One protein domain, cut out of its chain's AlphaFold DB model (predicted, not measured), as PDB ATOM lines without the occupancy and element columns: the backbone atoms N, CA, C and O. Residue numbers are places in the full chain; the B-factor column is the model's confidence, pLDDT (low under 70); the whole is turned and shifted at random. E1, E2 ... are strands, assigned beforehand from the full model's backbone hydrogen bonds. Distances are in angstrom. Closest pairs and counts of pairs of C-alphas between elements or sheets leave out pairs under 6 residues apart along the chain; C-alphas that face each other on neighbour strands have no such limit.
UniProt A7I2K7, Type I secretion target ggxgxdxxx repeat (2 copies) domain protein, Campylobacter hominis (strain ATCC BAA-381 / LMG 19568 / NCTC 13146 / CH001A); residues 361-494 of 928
ATOM      1  N   SER A 361      42.403   9.860   4.809       69.88
ATOM      2  CA  SER A 361      41.464  10.995   4.786       69.88
ATOM      3  C   SER A 361      41.574  11.858   6.058       69.88
ATOM      4  O   SER A 361      40.565  12.144   6.711       69.88
ATOM      5  N   ALA A 362      42.800  12.152   6.485       80.56
ATOM      6  CA  ALA A 362      43.152  12.766   7.751       80.56
ATOM      7  C   ALA A 362      43.934  14.056   7.502       80.56
ATOM      8  O   ALA A 362      44.774  14.132   6.603       80.56
ATOM      9  N   TYR A 363      43.634  15.050   8.323       84.44
ATOM     10  CA  TYR A 363      44.342  16.314   8.408       84.44
ATOM     11  C   TYR A 363      45.286  16.257   9.608       84.44
ATOM     12  O   TYR A 363      44.851  15.878  10.692       84.44
ATOM     13  N   TYR A 364      46.547  16.635   9.425       85.06
ATOM     14  CA  TYR A 364      47.520  16.750  10.512       85.06
ATOM     15  C   TYR A 364      48.079  18.171  10.553       85.06
ATOM     16  O   TYR A 364      48.474  18.699   9.511       85.06
ATOM     17  N   SER A 365      48.153  18.754  11.747       85.56
ATOM     18  CA  SER A 365      48.785  20.046  12.014       85.56
ATOM     19  C   SER A 365      49.718  19.930  13.210       85.56
ATOM     20  O   SER A 365      49.332  19.411  14.255       85.56
ATOM     21  N   ASP A 366      50.940  20.424  13.054       85.69
ATOM     22  CA  ASP A 366      51.979  20.386  14.077       85.69
ATOM     23  C   ASP A 366      52.545  21.787  14.309       85.69
ATOM     24  O   ASP A 366      53.281  22.306  13.464       85.69
ATOM     25  N   LEU A 367      52.194  22.391  15.446       83.38
ATOM     26  CA  LEU A 367      52.602  23.744  15.828       83.38
ATOM     27  C   LEU A 367      54.119  23.840  16.028       83.38
ATOM     28  O   LEU A 367      54.738  24.802  15.574       83.38
ATOM     29  N   GLN A 368      54.740  22.799  16.593       79.25
ATOM     30  CA  GLN A 368      56.177  22.770  16.869       79.25
ATOM     31  C   GLN A 368      57.028  22.869  15.595       79.25
ATOM     32  O   GLN A 368      58.107  23.468  15.606       79.25
ATOM     33  N   THR A 369      56.568  22.261  14.495       72.12
ATOM     34  CA  THR A 369      57.301  22.220  13.217       72.12
ATOM     35  C   THR A 369      56.713  23.128  12.137       72.12
ATOM     36  O   THR A 369      57.349  23.325  11.099       72.12
ATOM     37  N   GLY A 370      55.507  23.663  12.347       76.94
ATOM     38  CA  GLY A 370      54.737  24.407  11.347       76.94
ATOM     39  C   GLY A 370      54.270  23.552  10.164       76.94
ATOM     40  O   GLY A 370      53.921  24.093   9.113       76.94
ATOM     41  N   LYS A 371      54.314  22.217  10.278       74.94
ATOM     42  CA  LYS A 371      53.963  21.301   9.184       74.94
ATOM     43  C   LYS A 371      52.472  20.992   9.191       74.94
ATOM     44  O   LYS A 371      51.902  20.626  10.215       74.94
ATOM     45  N   ILE A 372      51.882  21.057   8.002       77.69
ATOM     46  CA  ILE A 372      50.488  20.695   7.745       77.69
ATOM     47  C   ILE A 372      50.454  19.639   6.636       77.69
ATOM     48  O   ILE A 372      51.172  19.757   5.641       77.69
ATOM     49  N   TYR A 373      49.622  18.610   6.803       77.62
ATOM     50  CA  TYR A 373      49.390  17.571   5.798       77.62
ATOM     51  C   TYR A 373      47.896  17.271   5.640       77.62
ATOM     52  O   TYR A 373      47.182  17.124   6.632       77.62
ATOM     53  N   HIS A 374      47.439  17.122   4.394       75.38
ATOM     54  CA  HIS A 374      46.083  16.695   4.039       75.38
ATOM     55  C   HIS A 374      46.086  15.895   2.727       75.38
ATOM     56  O   HIS A 374      46.942  16.103   1.868       75.38
ATOM     57  N   SER A 375      45.139  14.964   2.571       60.69
ATOM     58  CA  SER A 375      45.128  14.007   1.453       60.69
ATOM     59  C   SER A 375      44.419  14.480   0.187       60.69
ATOM     60  O   SER A 375      44.797  14.053  -0.899       60.69
ATOM     61  N   GLU A 376      43.377  15.311   0.303       60.44
ATOM     62  CA  GLU A 376      42.573  15.759  -0.839       60.44
ATOM     63  C   GLU A 376      42.127  17.208  -0.652       60.44
ATOM     64  O   GLU A 376      41.571  17.565   0.392       60.44
ATOM     65  N   THR A 377      42.341  18.018  -1.690       57.91
ATOM     66  CA  THR A 377      41.651  19.292  -1.862       57.91
ATOM     67  C   THR A 377      40.726  19.209  -3.070       57.91
ATOM     68  O   THR A 377      41.149  18.833  -4.163       57.91
ATOM     69  N   ILE A 378      39.447  19.529  -2.882       56.38
ATOM     70  CA  ILE A 378      38.499  19.724  -3.979       56.38
ATOM     71  C   ILE A 378      38.552  21.199  -4.349       56.38
ATOM     72  O   ILE A 378      38.282  22.046  -3.506       56.38
ATOM     73  N   VAL A 379      38.878  21.508  -5.597       55.72
ATOM     74  CA  VAL A 379      38.745  22.870  -6.119       55.72
ATOM     75  C   VAL A 379      37.332  23.020  -6.669       55.72
ATOM     76  O   VAL A 379      36.924  22.227  -7.521       55.72
ATOM     77  N   ASP A 380      36.579  24.008  -6.187       51.41
ATOM     78  CA  ASP A 380      35.335  24.392  -6.855       51.41
ATOM     79  C   ASP A 380      35.667  25.099  -8.170       51.41
ATOM     80  O   ASP A 380      36.219  26.205  -8.180       51.41
ATOM     81  N   ASP A 381      35.297  24.477  -9.289       53.03
ATOM     82  CA  ASP A 381      35.447  25.050 -10.630       53.03
ATOM     83  C   ASP A 381      34.729  26.413 -10.780       53.03
ATOM     84  O   ASP A 381      35.036  27.164 -11.710       53.03
ATOM     85  N   ALA A 382      33.776  26.755  -9.899       57.97
ATOM     86  CA  ALA A 382      33.025  28.008  -9.945       57.97
ATOM     87  C   ALA A 382      33.635  29.152  -9.115       57.97
ATOM     88  O   ALA A 382      33.482  30.312  -9.513       57.97
ATOM     89  N   THR A 383      34.292  28.869  -7.984       63.88
ATOM     90  CA  THR A 383      34.772  29.909  -7.049       63.88
ATOM     91  C   THR A 383      36.290  29.984  -6.915       63.88
ATOM     92  O   THR A 383      36.783  30.956  -6.351       63.88
ATOM     93  N   THR A 384      37.044  29.028  -7.475       54.06
ATOM     94  CA  THR A 384      38.496  28.845  -7.253       54.06
ATOM     95  C   THR A 384      38.891  28.556  -5.801       54.06
ATOM     96  O   THR A 384      40.083  28.530  -5.499       54.06
ATOM     97  N   ASP A 385      37.925  28.297  -4.914       53.97
ATOM     98  CA  ASP A 385      38.200  27.939  -3.524       53.97
ATOM     99  C   ASP A 385      38.660  26.475  -3.418       53.97
ATOM    100  O   ASP A 385      38.120  25.580  -4.075       53.97
ATOM    101  N   GLU A 386      39.674  26.237  -2.583       52.75
ATOM    102  CA  GLU A 386      40.184  24.908  -2.233       52.75
ATOM    103  C   GLU A 386      39.480  24.391  -0.966       52.75
ATOM    104  O   GLU A 386      39.577  24.992   0.104       52.75
ATOM    105  N   TYR A 387      38.817  23.239  -1.058       59.62
ATOM    106  CA  TYR A 387      38.159  22.566   0.061       59.62
ATOM    107  C   TYR A 387      38.934  21.338   0.530       59.62
ATOM    108  O   TYR A 387      39.091  20.377  -0.219       59.62
ATOM    109  N   ILE A 388      39.350  21.321   1.795       59.41
ATOM    110  CA  ILE A 388      39.987  20.151   2.412       59.41
ATOM    111  C   ILE A 388      38.911  19.122   2.781       59.41
ATOM    112  O   ILE A 388      38.019  19.409   3.579       59.41
ATOM    113  N   VAL A 389      39.016  17.900   2.250       61.44
ATOM    114  CA  VAL A 389      38.130  16.783   2.622       61.44
ATOM    115  C   VAL A 389      38.877  15.840   3.558       61.44
ATOM    116  O   VAL A 389      39.629  14.966   3.126       61.44
ATOM    117  N   ALA A 390      38.671  16.015   4.862       68.38
ATOM    118  CA  ALA A 390      39.231  15.147   5.890       68.38
ATOM    119  C   ALA A 390      38.141  14.745   6.884       68.38
ATOM    120  O   ALA A 390      37.428  15.587   7.412       68.38
ATOM    121  N   ASN A 391      38.033  13.447   7.172       76.44
ATOM    122  CA  ASN A 391      37.087  12.940   8.170       76.44
ATOM    123  C   ASN A 391      37.644  13.031   9.598       76.44
ATOM    124  O   ASN A 391      36.861  12.997  10.546       76.44
ATOM    125  N   LYS A 392      38.976  13.118   9.743       84.81
ATOM    126  CA  LYS A 392      39.685  13.208  11.026       84.81
ATOM    127  C   LYS A 392      40.697  14.352  11.017       84.81
ATOM    128  O   LYS A 392      41.428  14.484  10.035       84.81
ATOM    129  N   GLY A 393      40.764  15.130  12.092       85.94
ATOM    130  CA  GLY A 393      41.815  16.118  12.346       85.94
ATOM    131  C   GLY A 393      42.721  15.695  13.499       85.94
ATOM    132  O   GLY A 393      42.225  15.239  14.520       85.94
ATOM    133  N   PHE A 394      44.031  15.847  13.348       89.19
ATOM    134  CA  PHE A 394      45.027  15.635  14.396       89.19
ATOM    135  C   PHE A 394      45.819  16.927  14.583       89.19
ATOM    136  O   PHE A 394      46.408  17.437  13.625       89.19
ATOM    137  N   PHE A 395      45.824  17.452  15.801       90.50
ATOM    138  CA  PHE A 395      46.467  18.708  16.157       90.50
ATOM    139  C   PHE A 395      47.466  18.457  17.270       90.50
ATOM    140  O   PHE A 395      47.125  17.875  18.296       90.50
ATOM    141  N   PHE A 396      48.697  18.892  17.042       89.31
ATOM    142  CA  PHE A 396      49.783  18.737  17.991       89.31
ATOM    143  C   PHE A 396      50.358  20.107  18.348       89.31
ATOM    144  O   PHE A 396      50.851  20.812  17.460       89.31
ATOM    145  N   GLY A 397      50.284  20.438  19.629       88.81
ATOM    146  CA  GLY A 397      50.823  21.626  20.270       88.81
ATOM    147  C   GLY A 397      52.285  21.510  20.681       88.81
ATOM    148  O   GLY A 397      53.061  20.721  20.119       88.81
ATOM    149  N   THR A 398      52.654  22.357  21.630       87.19
ATOM    150  CA  THR A 398      53.989  22.650  22.134       87.19
ATOM    151  C   THR A 398      53.957  22.746  23.659       87.19
ATOM    152  O   THR A 398      52.911  22.885  24.253       87.19
ATOM    153  N   ASN A 399      55.115  22.727  24.322       83.12
ATOM    154  CA  ASN A 399      55.165  22.941  25.778       83.12
ATOM    155  C   ASN A 399      55.077  24.442  26.147       83.12
ATOM    156  O   ASN A 399      55.909  24.961  26.897       83.12
ATOM    157  N   SER A 400      54.203  25.194  25.487       88.50
ATOM    158  CA  SER A 400      53.973  26.630  25.658       88.50
ATOM    159  C   SER A 400      52.504  26.921  25.393       88.50
ATOM    160  O   SER A 400      51.887  26.185  24.647       88.50
ATOM    161  N   ASN A 401      51.998  28.037  25.924       90.00
ATOM    162  CA  ASN A 401      50.593  28.426  25.792       90.00
ATOM    163  C   ASN A 401      50.149  28.468  24.321       90.00
ATOM    164  O   ASN A 401      50.481  29.400  23.572       90.00
ATOM    165  N   ASP A 402      49.380  27.465  23.929       89.69
ATOM    166  CA  ASP A 402      48.890  27.254  22.586       89.69
ATOM    167  C   ASP A 402      47.448  27.741  22.440       89.69
ATOM    168  O   ASP A 402      46.625  27.702  23.353       89.69
ATOM    169  N   ILE A 403      47.115  28.185  21.228       90.25
ATOM    170  CA  ILE A 403      45.746  28.542  20.859       90.25
ATOM    171  C   ILE A 403      45.312  27.634  19.717       90.25
ATOM    172  O   ILE A 403      45.744  27.794  18.571       90.25
ATOM    173  N   ILE A 404      44.413  26.701  20.016       86.44
ATOM    174  CA  ILE A 404      43.824  25.798  19.034       86.44
ATOM    175  C   ILE A 404      42.385  26.214  18.771       86.44
ATOM    176  O   ILE A 404      41.504  26.093  19.616       86.44
ATOM    177  N   THR A 405      42.130  26.661  17.541       81.94
ATOM    178  CA  THR A 405      40.774  26.952  17.073       81.94
ATOM    179  C   THR A 405      40.354  25.943  16.007       81.94
ATOM    180  O   THR A 405      41.027  25.739  14.999       81.94
ATOM    181  N   GLY A 406      39.204  25.304  16.213       62.22
ATOM    182  CA  GLY A 406      38.609  24.344  15.278       62.22
ATOM    183  C   GLY A 406      38.043  24.995  14.012       62.22
ATOM    184  O   GLY A 406      37.622  24.294  13.095       62.22
ATOM    185  N   LYS A 407      38.046  26.331  13.931       59.09
ATOM    186  CA  LYS A 407      37.603  27.088  12.760       59.09
ATOM    187  C   LYS A 407      38.720  27.103  11.713       59.09
ATOM    188  O   LYS A 407      39.619  27.936  11.757       59.09
ATOM    189  N   LEU A 408      38.637  26.214  10.723       51.25
ATOM    190  CA  LEU A 408      39.272  26.491   9.431       51.25
ATOM    191  C   LEU A 408      38.612  27.780   8.902       51.25
ATOM    192  O   LEU A 408      37.411  27.942   9.096       51.25
ATOM    193  N   GLY A 409      39.379  28.733   8.359       46.47
ATOM    194  CA  GLY A 409      38.919  30.099   8.034       46.47
ATOM    195  C   GLY A 409      37.607  30.212   7.229       46.47
ATOM    196  O   GLY A 409      36.985  29.231   6.844       46.47
ATOM    197  N   GLU A 410      37.160  31.432   6.925       38.44
ATOM    198  CA  GLU A 410      35.801  31.680   6.389       38.44
ATOM    199  C   GLU A 410      35.449  30.967   5.062       38.44
ATOM    200  O   GLU A 410      34.270  30.854   4.738       38.44
ATOM    201  N   ASN A 411      36.437  30.413   4.346       38.22
ATOM    202  CA  ASN A 411      36.264  29.712   3.066       38.22
ATOM    203  C   ASN A 411      36.397  28.175   3.156       38.22
ATOM    204  O   ASN A 411      36.534  27.512   2.130       38.22
ATOM    205  N   PHE A 412      36.364  27.584   4.355       47.91
ATOM    206  CA  PHE A 412      36.546  26.142   4.540       47.91
ATOM    207  C   PHE A 412      35.242  25.449   4.958       47.91
ATOM    208  O   PHE A 412      34.612  25.819   5.946       47.91
ATOM    209  N   ILE A 413      34.858  24.388   4.241       46.56
ATOM    210  CA  ILE A 413      33.832  23.451   4.715       46.56
ATOM    211  C   ILE A 413      34.541  22.416   5.586       46.56
ATOM    212  O   ILE A 413      35.141  21.471   5.075       46.56
ATOM    213  N   ASP A 414      34.486  22.602   6.902       55.22
ATOM    214  CA  ASP A 414      34.969  21.594   7.839       55.22
ATOM    215  C   ASP A 414      34.044  20.366   7.810       55.22
ATOM    216  O   ASP A 414      32.910  20.397   8.288       55.22
ATOM    217  N   THR A 415      34.514  19.287   7.181       56.12
ATOM    218  CA  THR A 415      33.820  17.987   7.136       56.12
ATOM    219  C   THR A 415      34.314  17.023   8.214       56.12
ATOM    220  O   THR A 415      33.855  15.874   8.256       56.12
ATOM    221  N   ARG A 416      35.239  17.461   9.084       68.31
ATOM    222  CA  ARG A 416      35.842  16.609  10.109       68.31
ATOM    223  C   ARG A 416      34.770  16.188  11.099       68.31
ATOM    224  O   ARG A 416      34.102  17.000  11.731       68.31
ATOM    225  N   LYS A 417      34.600  14.874  11.218       75.25
ATOM    226  CA  LYS A 417      33.682  14.271  12.187       75.25
ATOM    227  C   LYS A 417      34.358  14.032  13.522       75.25
ATOM    228  O   LYS A 417      33.665  13.955  14.529       75.25
ATOM    229  N   GLU A 418      35.679  13.888  13.508       87.62
ATOM    230  CA  GLU A 418      36.480  13.585  14.684       87.62
ATOM    231  C   GLU A 418      37.733  14.460  14.723       87.62
ATOM    232  O   GLU A 418      38.408  14.602  13.697       87.62
ATOM    233  N   ASN A 419      38.079  14.991  15.893       90.12
ATOM    234  CA  ASN A 419      39.352  15.675  16.103       90.12
ATOM    235  C   ASN A 419      40.101  15.089  17.303       90.12
ATOM    236  O   ASN A 419      39.492  14.711  18.299       90.12
ATOM    237  N   PHE A 420      41.423  15.036  17.188       93.06
ATOM    238  CA  PHE A 420      42.359  14.586  18.211       93.06
ATOM    239  C   PHE A 420      43.319  15.742  18.485       93.06
ATOM    240  O   PHE A 420      44.057  16.151  17.586       93.06
ATOM    241  N   ILE A 421      43.241  16.312  19.682       94.56
ATOM    242  CA  ILE A 421      43.964  17.509  20.093       94.56
ATOM    243  C   ILE A 421      44.905  17.122  21.227       94.56
ATOM    244  O   ILE A 421      44.475  16.501  22.194       94.56
ATOM    245  N   TYR A 422      46.167  17.506  21.084       92.44
ATOM    246  CA  TYR A 422      47.199  17.295  22.086       92.44
ATOM    247  C   TYR A 422      48.003  18.588  22.247       92.44
ATOM    248  O   TYR A 422      48.745  18.904  21.311       92.44
ATOM    249  N   THR A 423      47.860  19.339  23.344       91.56
ATOM    250  CA  THR A 423      48.581  20.620  23.513       91.56
ATOM    251  C   THR A 423      49.864  20.516  24.327       91.56
ATOM    252  O   THR A 423      50.827  21.134  23.904       91.56
ATOM    253  N   LEU A 424      49.989  19.543  25.238       88.25
ATOM    254  CA  LEU A 424      51.138  19.321  26.136       88.25
ATOM    255  C   LEU A 424      51.166  20.337  27.297       88.25
ATOM    256  O   LEU A 424      50.137  20.680  27.843       88.25
ATOM    257  N   ALA A 425      52.338  20.781  27.752       87.06
ATOM    258  CA  ALA A 425      52.389  21.748  28.846       87.06
ATOM    259  C   ALA A 425      52.052  23.177  28.383       87.06
ATOM    260  O   ALA A 425      52.532  23.606  27.338       87.06
ATOM    261  N   GLY A 426      51.419  23.979  29.232       87.50
ATOM    262  CA  GLY A 426      51.119  25.386  28.961       87.50
ATOM    263  C   GLY A 426      49.731  25.757  29.466       87.50
ATOM    264  O   GLY A 426      48.937  24.882  29.751       87.50
ATOM    265  N   ASP A 427      49.441  27.053  29.598       90.62
ATOM    266  CA  ASP A 427      48.050  27.482  29.810       90.62
ATOM    267  C   ASP A 427      47.382  27.603  28.434       90.62
ATOM    268  O   ASP A 427      47.507  28.638  27.758       90.62
ATOM    269  N   ASP A 428      46.743  26.528  27.982       92.38
ATOM    270  CA  ASP A 428      46.277  26.391  26.610       92.38
ATOM    271  C   ASP A 428      44.828  26.842  26.432       92.38
ATOM    272  O   ASP A 428      43.977  26.777  27.318       92.38
ATOM    273  N   THR A 429      44.516  27.328  25.232       94.44
ATOM    274  CA  THR A 429      43.163  27.740  24.846       94.44
ATOM    275  C   THR A 429      42.685  26.911  23.666       94.44
ATOM    276  O   THR A 429      43.182  27.042  22.543       94.44
ATOM    277  N   ILE A 430      41.662  26.091  23.891       93.69
ATOM    278  CA  ILE A 430      41.107  25.171  22.901       93.69
ATOM    279  C   ILE A 430      39.642  25.530  22.657       93.69
ATOM    280  O   ILE A 430      38.798  25.406  23.537       93.69
ATOM    281  N   THR A 431      39.306  25.955  21.438       92.12
ATOM    282  CA  THR A 431      37.925  26.291  21.053       92.12
ATOM    283  C   THR A 431      37.514  25.539  19.800       92.12
ATOM    284  O   THR A 431      38.060  25.772  18.719       92.12
ATOM    285  N   LEU A 432      36.507  24.669  19.902       88.81
ATOM    286  CA  LEU A 432      36.036  23.843  18.784       88.81
ATOM    287  C   LEU A 432      34.545  24.079  18.511       88.81
ATOM    288  O   LEU A 432      33.746  24.321  19.411       88.81
ATOM    289  N   THR A 433      34.157  24.008  17.237       86.50
ATOM    290  CA  THR A 433      32.786  24.318  16.788       86.50
ATOM    291  C   THR A 433      32.095  23.162  16.067       86.50
ATOM    292  O   THR A 433      30.916  23.268  15.730       86.50
ATOM    293  N   SER A 434      32.791  22.047  15.828       85.00
ATOM    294  CA  SER A 434      32.209  20.860  15.198       85.00
ATOM    295  C   SER A 434      32.933  19.564  15.589       85.00
ATOM    296  O   SER A 434      34.020  19.599  16.165       85.00
ATOM    297  N   GLY A 435      32.318  18.425  15.254       86.31
ATOM    298  CA  GLY A 435      32.895  17.090  15.429       86.31
ATOM    299  C   GLY A 435      32.774  16.514  16.843       86.31
ATOM    300  O   GLY A 435      32.313  17.171  17.769       86.31
ATOM    301  N   SER A 436      33.165  15.247  16.976       92.06
ATOM    302  CA  SER A 436      33.429  14.552  18.242       92.06
ATOM    303  C   SER A 436      34.921  14.636  18.547       92.06
ATOM    304  O   SER A 436      35.738  14.353  17.674       92.06
ATOM    305  N   ASN A 437      35.298  15.042  19.750       94.56
ATOM    306  CA  ASN A 437      36.667  15.463  20.020       94.56
ATOM    307  C   ASN A 437      37.307  14.636  21.127       94.56
ATOM    308  O   ASN A 437      36.674  14.297  22.122       94.56
ATOM    309  N   TYR A 438      38.580  14.327  20.935       95.50
ATOM    310  CA  TYR A 438      39.462  13.777  21.943       95.50
ATOM    311  C   TYR A 438      40.522  14.832  22.247       95.50
ATOM    312  O   TYR A 438      41.225  15.254  21.328       95.50
ATOM    313  N   ILE A 439      40.593  15.286  23.494       95.44
ATOM    314  CA  ILE A 439      41.460  16.385  23.921       95.44
ATOM    315  C   ILE A 439      42.325  15.898  25.076       95.44
ATOM    316  O   ILE A 439      41.799  15.380  26.059       95.44
ATOM    317  N   GLU A 440      43.632  16.068  24.933       93.75
ATOM    318  CA  GLU A 440      44.614  16.024  26.014       93.75
ATOM    319  C   GLU A 440      45.291  17.392  26.035       93.75
ATOM    320  O   GLU A 440      46.072  17.690  25.125       93.75
ATOM    321  N   ALA A 441      44.923  18.239  26.996       91.25
ATOM    322  CA  ALA A 441      45.510  19.561  27.092       91.25
ATOM    323  C   ALA A 441      46.929  19.432  27.658       91.25
ATOM    324  O   ALA A 441      47.854  19.646  26.904       91.25
ATOM    325  N   GLY A 442      47.111  18.788  28.809       88.12
ATOM    326  CA  GLY A 442      48.408  18.495  29.423       88.12
ATOM    327  C   GLY A 442      48.529  19.242  30.745       88.12
ATOM    328  O   GLY A 442      47.522  19.437  31.406       88.12
ATOM    329  N   SER A 443      49.737  19.574  31.202       86.19
ATOM    330  CA  SER A 443      49.882  20.356  32.440       86.19
ATOM    331  C   SER A 443      49.650  21.852  32.203       86.19
ATOM    332  O   SER A 443      50.338  22.441  31.366       86.19
ATOM    333  N   GLY A 444      48.855  22.507  33.040       86.25
ATOM    334  CA  GLY A 444      48.664  23.957  32.996       86.25
ATOM    335  C   GLY A 444      47.277  24.350  33.468       86.25
ATOM    336  O   GLY A 444      46.562  23.515  34.006       86.25
ATOM    337  N   SER A 445      46.929  25.636  33.374       89.56
ATOM    338  CA  SER A 445      45.548  26.092  33.590       89.56
ATOM    339  C   SER A 445      44.862  26.281  32.244       89.56
ATOM    340  O   SER A 445      44.970  27.344  31.627       89.56
ATOM    341  N   ASP A 446      44.148  25.255  31.801       92.31
ATOM    342  CA  ASP A 446      43.624  25.178  30.447       92.31
ATOM    343  C   ASP A 446      42.194  25.699  30.328       92.31
ATOM    344  O   ASP A 446      41.332  25.516  31.192       92.31
ATOM    345  N   TYR A 447      41.912  26.329  29.190       95.25
ATOM    346  CA  TYR A 447      40.580  26.777  28.812       95.25
ATOM    347  C   TYR A 447      40.077  25.999  27.597       95.25
ATOM    348  O   TYR A 447      40.568  26.158  26.477       95.25
ATOM    349  N   ILE A 448      39.046  25.182  27.804       95.88
ATOM    350  CA  ILE A 448      38.491  24.283  26.792       95.88
ATOM    351  C   ILE A 448      37.019  24.625  26.573       95.88
ATOM    352  O   ILE A 448      36.168  24.353  27.418       95.88
ATOM    353  N   ASP A 449      36.703  25.192  25.408       95.50
ATOM    354  CA  ASP A 449      35.350  25.607  25.033       95.50
ATOM    355  C   ASP A 449      34.814  24.830  23.827       95.50
ATOM    356  O   ASP A 449      35.178  25.070  22.669       95.50
ATOM    357  N   LEU A 450      33.897  23.904  24.113       94.94
ATOM    358  CA  LEU A 450      33.162  23.125  23.119       94.94
ATOM    359  C   LEU A 450      31.718  23.604  22.939       94.94
ATOM    360  O   LEU A 450      30.954  22.993  22.187       94.94
ATOM    361  N   SER A 451      31.328  24.722  23.558       92.62
ATOM    362  CA  SER A 451      29.957  25.240  23.496       92.62
ATOM    363  C   SER A 451      29.521  25.611  22.075       92.62
ATOM    364  O   SER A 451      28.321  25.673  21.778       92.62
ATOM    365  N   GLY A 452      30.478  25.828  21.164       88.75
ATOM    366  CA  GLY A 452      30.242  26.023  19.736       88.75
ATOM    367  C   GLY A 452      29.660  24.794  19.027       88.75
ATOM    368  O   GLY A 452      28.984  24.949  18.008       88.75
ATOM    369  N   ILE A 453      29.857  23.590  19.570       90.50
ATOM    370  CA  ILE A 453      29.396  22.325  18.994       90.50
ATOM    371  C   ILE A 453      27.919  22.111  19.331       90.50
ATOM    372  O   ILE A 453      27.545  21.777  20.454       90.50
ATOM    373  N   LYS A 454      27.054  22.298  18.329       91.50
ATOM    374  CA  LYS A 454      25.592  22.168  18.478       91.50
ATOM    375  C   LYS A 454      25.042  20.777  18.136       91.50
ATOM    376  O   LYS A 454      23.834  20.574  18.225       91.50
ATOM    377  N   ASP A 455      25.891  19.839  17.715       89.31
ATOM    378  CA  ASP A 455      25.477  18.465  17.411       89.31
ATOM    379  C   ASP A 455      25.247  17.671  18.701       89.31
ATOM    380  O   ASP A 455      26.193  17.319  19.404       89.31
ATOM    381  N   THR A 456      23.989  17.335  18.983       92.94
ATOM    382  CA  THR A 456      23.587  16.570  20.173       92.94
ATOM    383  C   THR A 456      24.022  15.102  20.134       92.94
ATOM    384  O   THR A 456      23.848  14.385  21.115       92.94
ATOM    385  N   ASN A 457      24.530  14.612  18.997       91.69
ATOM    386  CA  ASN A 457      25.119  13.274  18.889       91.69
ATOM    387  C   ASN A 457      26.645  13.291  19.015       91.69
ATOM    388  O   ASN A 457      27.253  12.222  18.936       91.69
ATOM    389  N   SER A 458      27.261  14.469  19.157       92.50
ATOM    390  CA  SER A 458      28.699  14.549  19.388       92.50
ATOM    391  C   SER A 458      29.057  13.890  20.717       92.50
ATOM    392  O   SER A 458      28.277  13.899  21.674       92.50
ATOM    393  N   THR A 459      30.227  13.260  20.745       95.12
ATOM    394  CA  THR A 459      30.801  12.707  21.968       95.12
ATOM    395  C   THR A 459      32.191  13.272  22.149       95.12
ATOM    396  O   THR A 459      33.038  13.044  21.281       95.12
ATOM    397  N   ASN A 460      32.441  13.982  23.246       96.50
ATOM    398  CA  ASN A 460      33.758  14.548  23.513       96.50
ATOM    399  C   ASN A 460      34.389  13.900  24.745       96.50
ATOM    400  O   ASN A 460      33.719  13.607  25.731       96.50
ATOM    401  N   THR A 461      35.684  13.623  24.677       96.81
ATOM    402  CA  THR A 461      36.492  13.148  25.801       96.81
ATOM    403  C   THR A 461      37.596  14.159  26.025       96.81
ATOM    404  O   THR A 461      38.380  14.423  25.116       96.81
ATOM    405  N   ILE A 462      37.617  14.735  27.218       95.88
ATOM    406  CA  ILE A 462      38.462  15.863  27.572       95.88
ATOM    407  C   ILE A 462      39.275  15.471  28.793       95.88
ATOM    408  O   ILE A 462      38.712  15.183  29.848       95.88
ATOM    409  N   TYR A 463      40.584  15.469  28.617       93.00
ATOM    410  CA  TYR A 463      41.582  15.451  29.668       93.00
ATOM    411  C   TYR A 463      42.222  16.831  29.633       93.00
ATOM    412  O   TYR A 463      42.965  17.104  28.693       93.00
ATOM    413  N   ALA A 464      41.851  17.716  30.559       89.81
ATOM    414  CA  ALA A 464      42.594  18.958  30.726       89.81
ATOM    415  C   ALA A 464      43.978  18.575  31.263       89.81
ATOM    416  O   ALA A 464      44.910  18.507  30.482       89.81
ATOM    417  N   ASP A 465      44.039  17.978  32.450       84.19
ATOM    418  CA  ASP A 465      45.228  17.263  32.923       84.19
ATOM    419  C   ASP A 465      45.357  15.806  32.417       84.19
ATOM    420  O   ASP A 465      44.377  15.072  32.225       84.19
ATOM    421  N   LEU A 466      46.595  15.302  32.321       72.31
ATOM    422  CA  LEU A 466      46.864  13.893  32.000       72.31
ATOM    423  C   LEU A 466      46.415  12.936  33.121       72.31
ATOM    424  O   LEU A 466      46.933  12.962  34.238       72.31
ATOM    425  N   LYS A 467      45.529  11.992  32.768       59.88
ATOM    426  CA  LYS A 467      44.857  11.012  33.656       59.88
ATOM    427  C   LYS A 467      45.772  10.189  34.590       59.88
ATOM    428  O   LYS A 467      45.289   9.645  35.575       59.88
ATOM    429  N   ASP A 468      47.065  10.075  34.283       57.41
ATOM    430  CA  ASP A 468      48.048   9.266  35.026       57.41
ATOM    431  C   ASP A 468      49.350  10.040  35.346       57.41
ATOM    432  O   ASP A 468      50.410   9.430  35.546       57.41
ATOM    433  N   SER A 469      49.295  11.379  35.364       57.84
ATOM    434  CA  SER A 469      50.423  12.217  35.792       57.84
ATOM    435  C   SER A 469      50.891  11.797  37.194       57.84
ATOM    436  O   SER A 469      50.099  11.624  38.116       57.84
ATOM    437  N   LYS A 470      52.198  11.558  37.360       50.12
ATOM    438  CA  LYS A 470      52.782  11.128  38.647       50.12
ATOM    439  C   LYS A 470      53.061  12.283  39.604       50.12
ATOM    440  O   LYS A 470      53.416  12.017  40.754       50.12
ATOM    441  N   ASP A 471      52.950  13.520  39.133       51.41
ATOM    442  CA  ASP A 471      53.279  14.718  39.889       51.41
ATOM    443  C   ASP A 471      52.052  15.645  39.950       51.41
ATOM    444  O   ASP A 471      51.852  16.486  39.083       51.41
ATOM    445  N   ASP A 472      51.283  15.549  41.043       50.75
ATOM    446  CA  ASP A 472      50.173  16.458  41.425       50.75
ATOM    447  C   ASP A 472      50.620  17.921  41.685       50.75
ATOM    448  O   ASP A 472      50.012  18.643  42.479       50.75
ATOM    449  N   LYS A 473      51.779  18.345  41.174       46.41
ATOM    450  CA  LYS A 473      52.399  19.636  41.515       46.41
ATOM    451  C   LYS A 473      52.278  20.689  40.425       46.41
ATOM    452  O   LYS A 473      52.474  21.854  40.760       46.41
ATOM    453  N   ASP A 474      51.934  20.276  39.209       53.06
ATOM    454  CA  ASP A 474      51.828  21.150  38.036       53.06
ATOM    455  C   ASP A 474      50.403  21.171  37.430       53.06
ATOM    456  O   ASP A 474      50.209  21.745  36.367       53.06
ATOM    457  N   SER A 475      49.405  20.605  38.123       63.66
ATOM    458  CA  SER A 475      47.980  20.704  37.765       63.66
ATOM    459  C   SER A 475      47.464  22.122  37.993       63.66
ATOM    460  O   SER A 475      47.466  22.604  39.135       63.66
ATOM    461  N   GLY A 476      47.079  22.813  36.925       76.88
ATOM    462  CA  GLY A 476      46.516  24.152  37.011       76.88
ATOM    463  C   GLY A 476      45.043  24.145  37.402       76.88
ATOM    464  O   GLY A 476      44.522  23.194  37.977       76.88
ATOM    465  N   ASN A 477      44.384  25.281  37.185       88.12
ATOM    466  CA  ASN A 477      42.949  25.417  37.408       88.12
ATOM    467  C   ASN A 477      42.253  25.463  36.051       88.12
ATOM    468  O   ASN A 477      42.255  26.508  35.394       88.12
ATOM    469  N   ASP A 478      41.624  24.363  35.665       90.94
ATOM    470  CA  ASP A 478      41.060  24.216  34.332       90.94
ATOM    471  C   ASP A 478      39.623  24.710  34.247       90.94
ATOM    472  O   ASP A 478      38.824  24.612  35.186       90.94
ATOM    473  N   THR A 479      39.260  25.215  33.075       94.56
ATOM    474  CA  THR A 479      37.885  25.552  32.717       94.56
ATOM    475  C   THR A 479      37.456  24.724  31.520       94.56
ATOM    476  O   THR A 479      37.962  24.890  30.414       94.56
ATOM    477  N   ILE A 480      36.471  23.855  31.735       95.94
ATOM    478  CA  ILE A 480      35.962  22.936  30.721       95.94
ATOM    479  C   ILE A 480      34.484  23.223  30.473       95.94
ATOM    480  O   ILE A 480      33.637  23.080  31.359       95.94
ATOM    481  N   ILE A 481      34.165  23.619  29.244       96.75
ATOM    482  CA  ILE A 481      32.805  23.887  28.786       96.75
ATOM    483  C   ILE A 481      32.407  22.825  27.765       96.75
ATOM    484  O   ILE A 481      32.942  22.778  26.654       96.75
ATOM    485  N   GLY A 482      31.428  22.005  28.145       95.25
ATOM    486  CA  GLY A 482      30.841  20.980  27.295       95.25
ATOM    487  C   GLY A 482      30.107  21.542  26.071       95.25
ATOM    488  O   GLY A 482      29.733  22.716  25.975       95.25
ATOM    489  N   SER A 483      29.912  20.653  25.113       95.31
ATOM    490  CA  SER A 483      29.094  20.798  23.921       95.31
ATOM    491  C   SER A 483      27.598  20.603  24.210       95.31
ATOM    492  O   SER A 483      27.159  20.457  25.345       95.31
ATOM    493  N   ALA A 484      26.776  20.606  23.154       94.38
ATOM    494  CA  ALA A 484      25.390  20.138  23.239       94.38
ATOM    495  C   ALA A 484      25.252  18.597  23.196       94.38
ATOM    496  O   ALA A 484      24.131  18.092  23.276       94.38
ATOM    497  N   GLY A 485      26.349  17.877  22.936       94.62
ATOM    498  CA  GLY A 485      26.422  16.417  22.903       94.62
ATOM    499  C   GLY A 485      26.654  15.819  24.287       94.62
ATOM    500  O   GLY A 485      26.272  16.412  25.284       94.62
ATOM    501  N   LYS A 486      27.242  14.618  24.329       96.81
ATOM    502  CA  LYS A 486      27.607  13.947  25.584       96.81
ATOM    503  C   LYS A 486      29.103  13.993  25.801       96.81
ATOM    504  O   LYS A 486      29.855  13.369  25.048       96.81
ATOM    505  N   ASP A 487      29.506  14.623  26.885       97.94
ATOM    506  CA  ASP A 487      30.905  14.901  27.158       97.94
ATOM    507  C   ASP A 487      31.406  14.128  28.372       97.94
ATOM    508  O   ASP A 487      30.686  13.895  29.338       97.94
ATOM    509  N   THR A 488      32.653  13.673  28.308       97.69
ATOM    510  CA  THR A 488      33.388  13.108  29.439       97.69
ATOM    511  C   THR A 488      34.535  14.048  29.753       97.69
ATOM    512  O   THR A 488      35.440  14.197  28.935       97.69
ATOM    513  N   MET A 489      34.467  14.699  30.908       96.06
ATOM    514  CA  MET A 489      35.366  15.778  31.306       96.06
ATOM    515  C   MET A 489      36.187  15.363  32.520       96.06
ATOM    516  O   MET A 489      35.626  14.988  33.548       96.06
ATOM    517  N   TYR A 490      37.503  15.458  32.394       92.06
ATOM    518  CA  TYR A 490      38.467  15.233  33.458       92.06
ATOM    519  C   TYR A 490      39.362  16.465  33.560       92.06
ATOM    520  O   TYR A 490      40.132  16.737  32.643       92.06
ATOM    521  N   GLY A 491      39.225  17.216  34.651       87.00
ATOM    522  CA  GLY A 491      40.083  18.364  34.958       87.00
ATOM    523  C   GLY A 491      41.315  18.005  35.788       87.00
ATOM    524  O   GLY A 491      42.130  18.860  36.055       87.00
ATOM    525  N   GLY A 492      41.447  16.759  36.253       83.25
ATOM    526  CA  GLY A 492      42.551  16.375  37.135       83.25
ATOM    527  C   GLY A 492      42.559  17.104  38.476       83.25
ATOM    528  O   GLY A 492      41.511  17.293  39.104       83.25
ATOM    529  N   SER A 493      43.762  17.429  38.948       78.19
ATOM    530  CA  SER A 493      43.984  18.083  40.239       78.19
ATOM    531  C   SER A 493      43.777  19.605  40.113       78.19
ATOM    532  O   SER A 493      43.602  20.119  39.021       78.19
ATOM    533  N   GLY A 494      43.743  20.344  41.229       80.81
ATOM    534  CA  GLY A 494      43.506  21.801  41.210       80.81
ATOM    535  C   GLY A 494      42.053  22.216  41.479       80.81
ATOM    536  O   GLY A 494      41.255  21.423  41.989       80.81
TER     537      GLY A 494
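This is residues 361 to 494 of the 928 residues of the protein "Type I secretion target ggxgxdxxx repeat (2 copies) domain protein" of Campylobacter hominis (strain ATCC BAA-381 / LMG 19568 / NCTC 13146 / CH001A) (UniProt A7I2K7). With little regular structure, the chain winds in stacked turns, a solenoid with two sheets face to face: E2, E1, E5, E7, E9, E11, E13 (mixed) and E6, E8, E10, E12 (parallel). The hairpin E3 and E4 lies at one end. The 134 printed residues hold thirteen named strands, E1 to E13 along the chain, and no named helix: all strand, under half in named elements. It is compact, radius of gyration of the C-alphas 15.5 A, spanning 55 by 35 by 21 A.

In the larger sheet E1, residues 362 to 366, is parallel to E5, 392 to 396, with N 363 and O 392 2.8 A apart. E2, 371 to 373, is antiparallel to E1, with N 364 and O 373 2.9 A apart. E7, 418 to 422, E9, 436 to 440, E11, 459 to 463, and E13, 486 to 490, follow. The other sheet holds E6, 403 to 405, E8, 429 to 431, E10, 447 to 449, and E12, 479 to 481. E3, 377 to 379, and E4, 386 to 388, form an antiparallel hairpin, N 378 and O 387 2.8 A apart.

E1, 13.3 A long, begins at C-alpha 362 (43.152, 12.766, 7.751). E13, 13.5 A, ends at C-alpha 490 (38.467, 15.233, 33.458).

The farthest C-alphas, Ala 382 and Lys 473, are 55.6 A apart. The printed part has no cut. Links E6 to E7 and E11 to E12 are long. pLDDT is under 70 at residues 361, 375 to 390, 406 to 416 and 467 to 475.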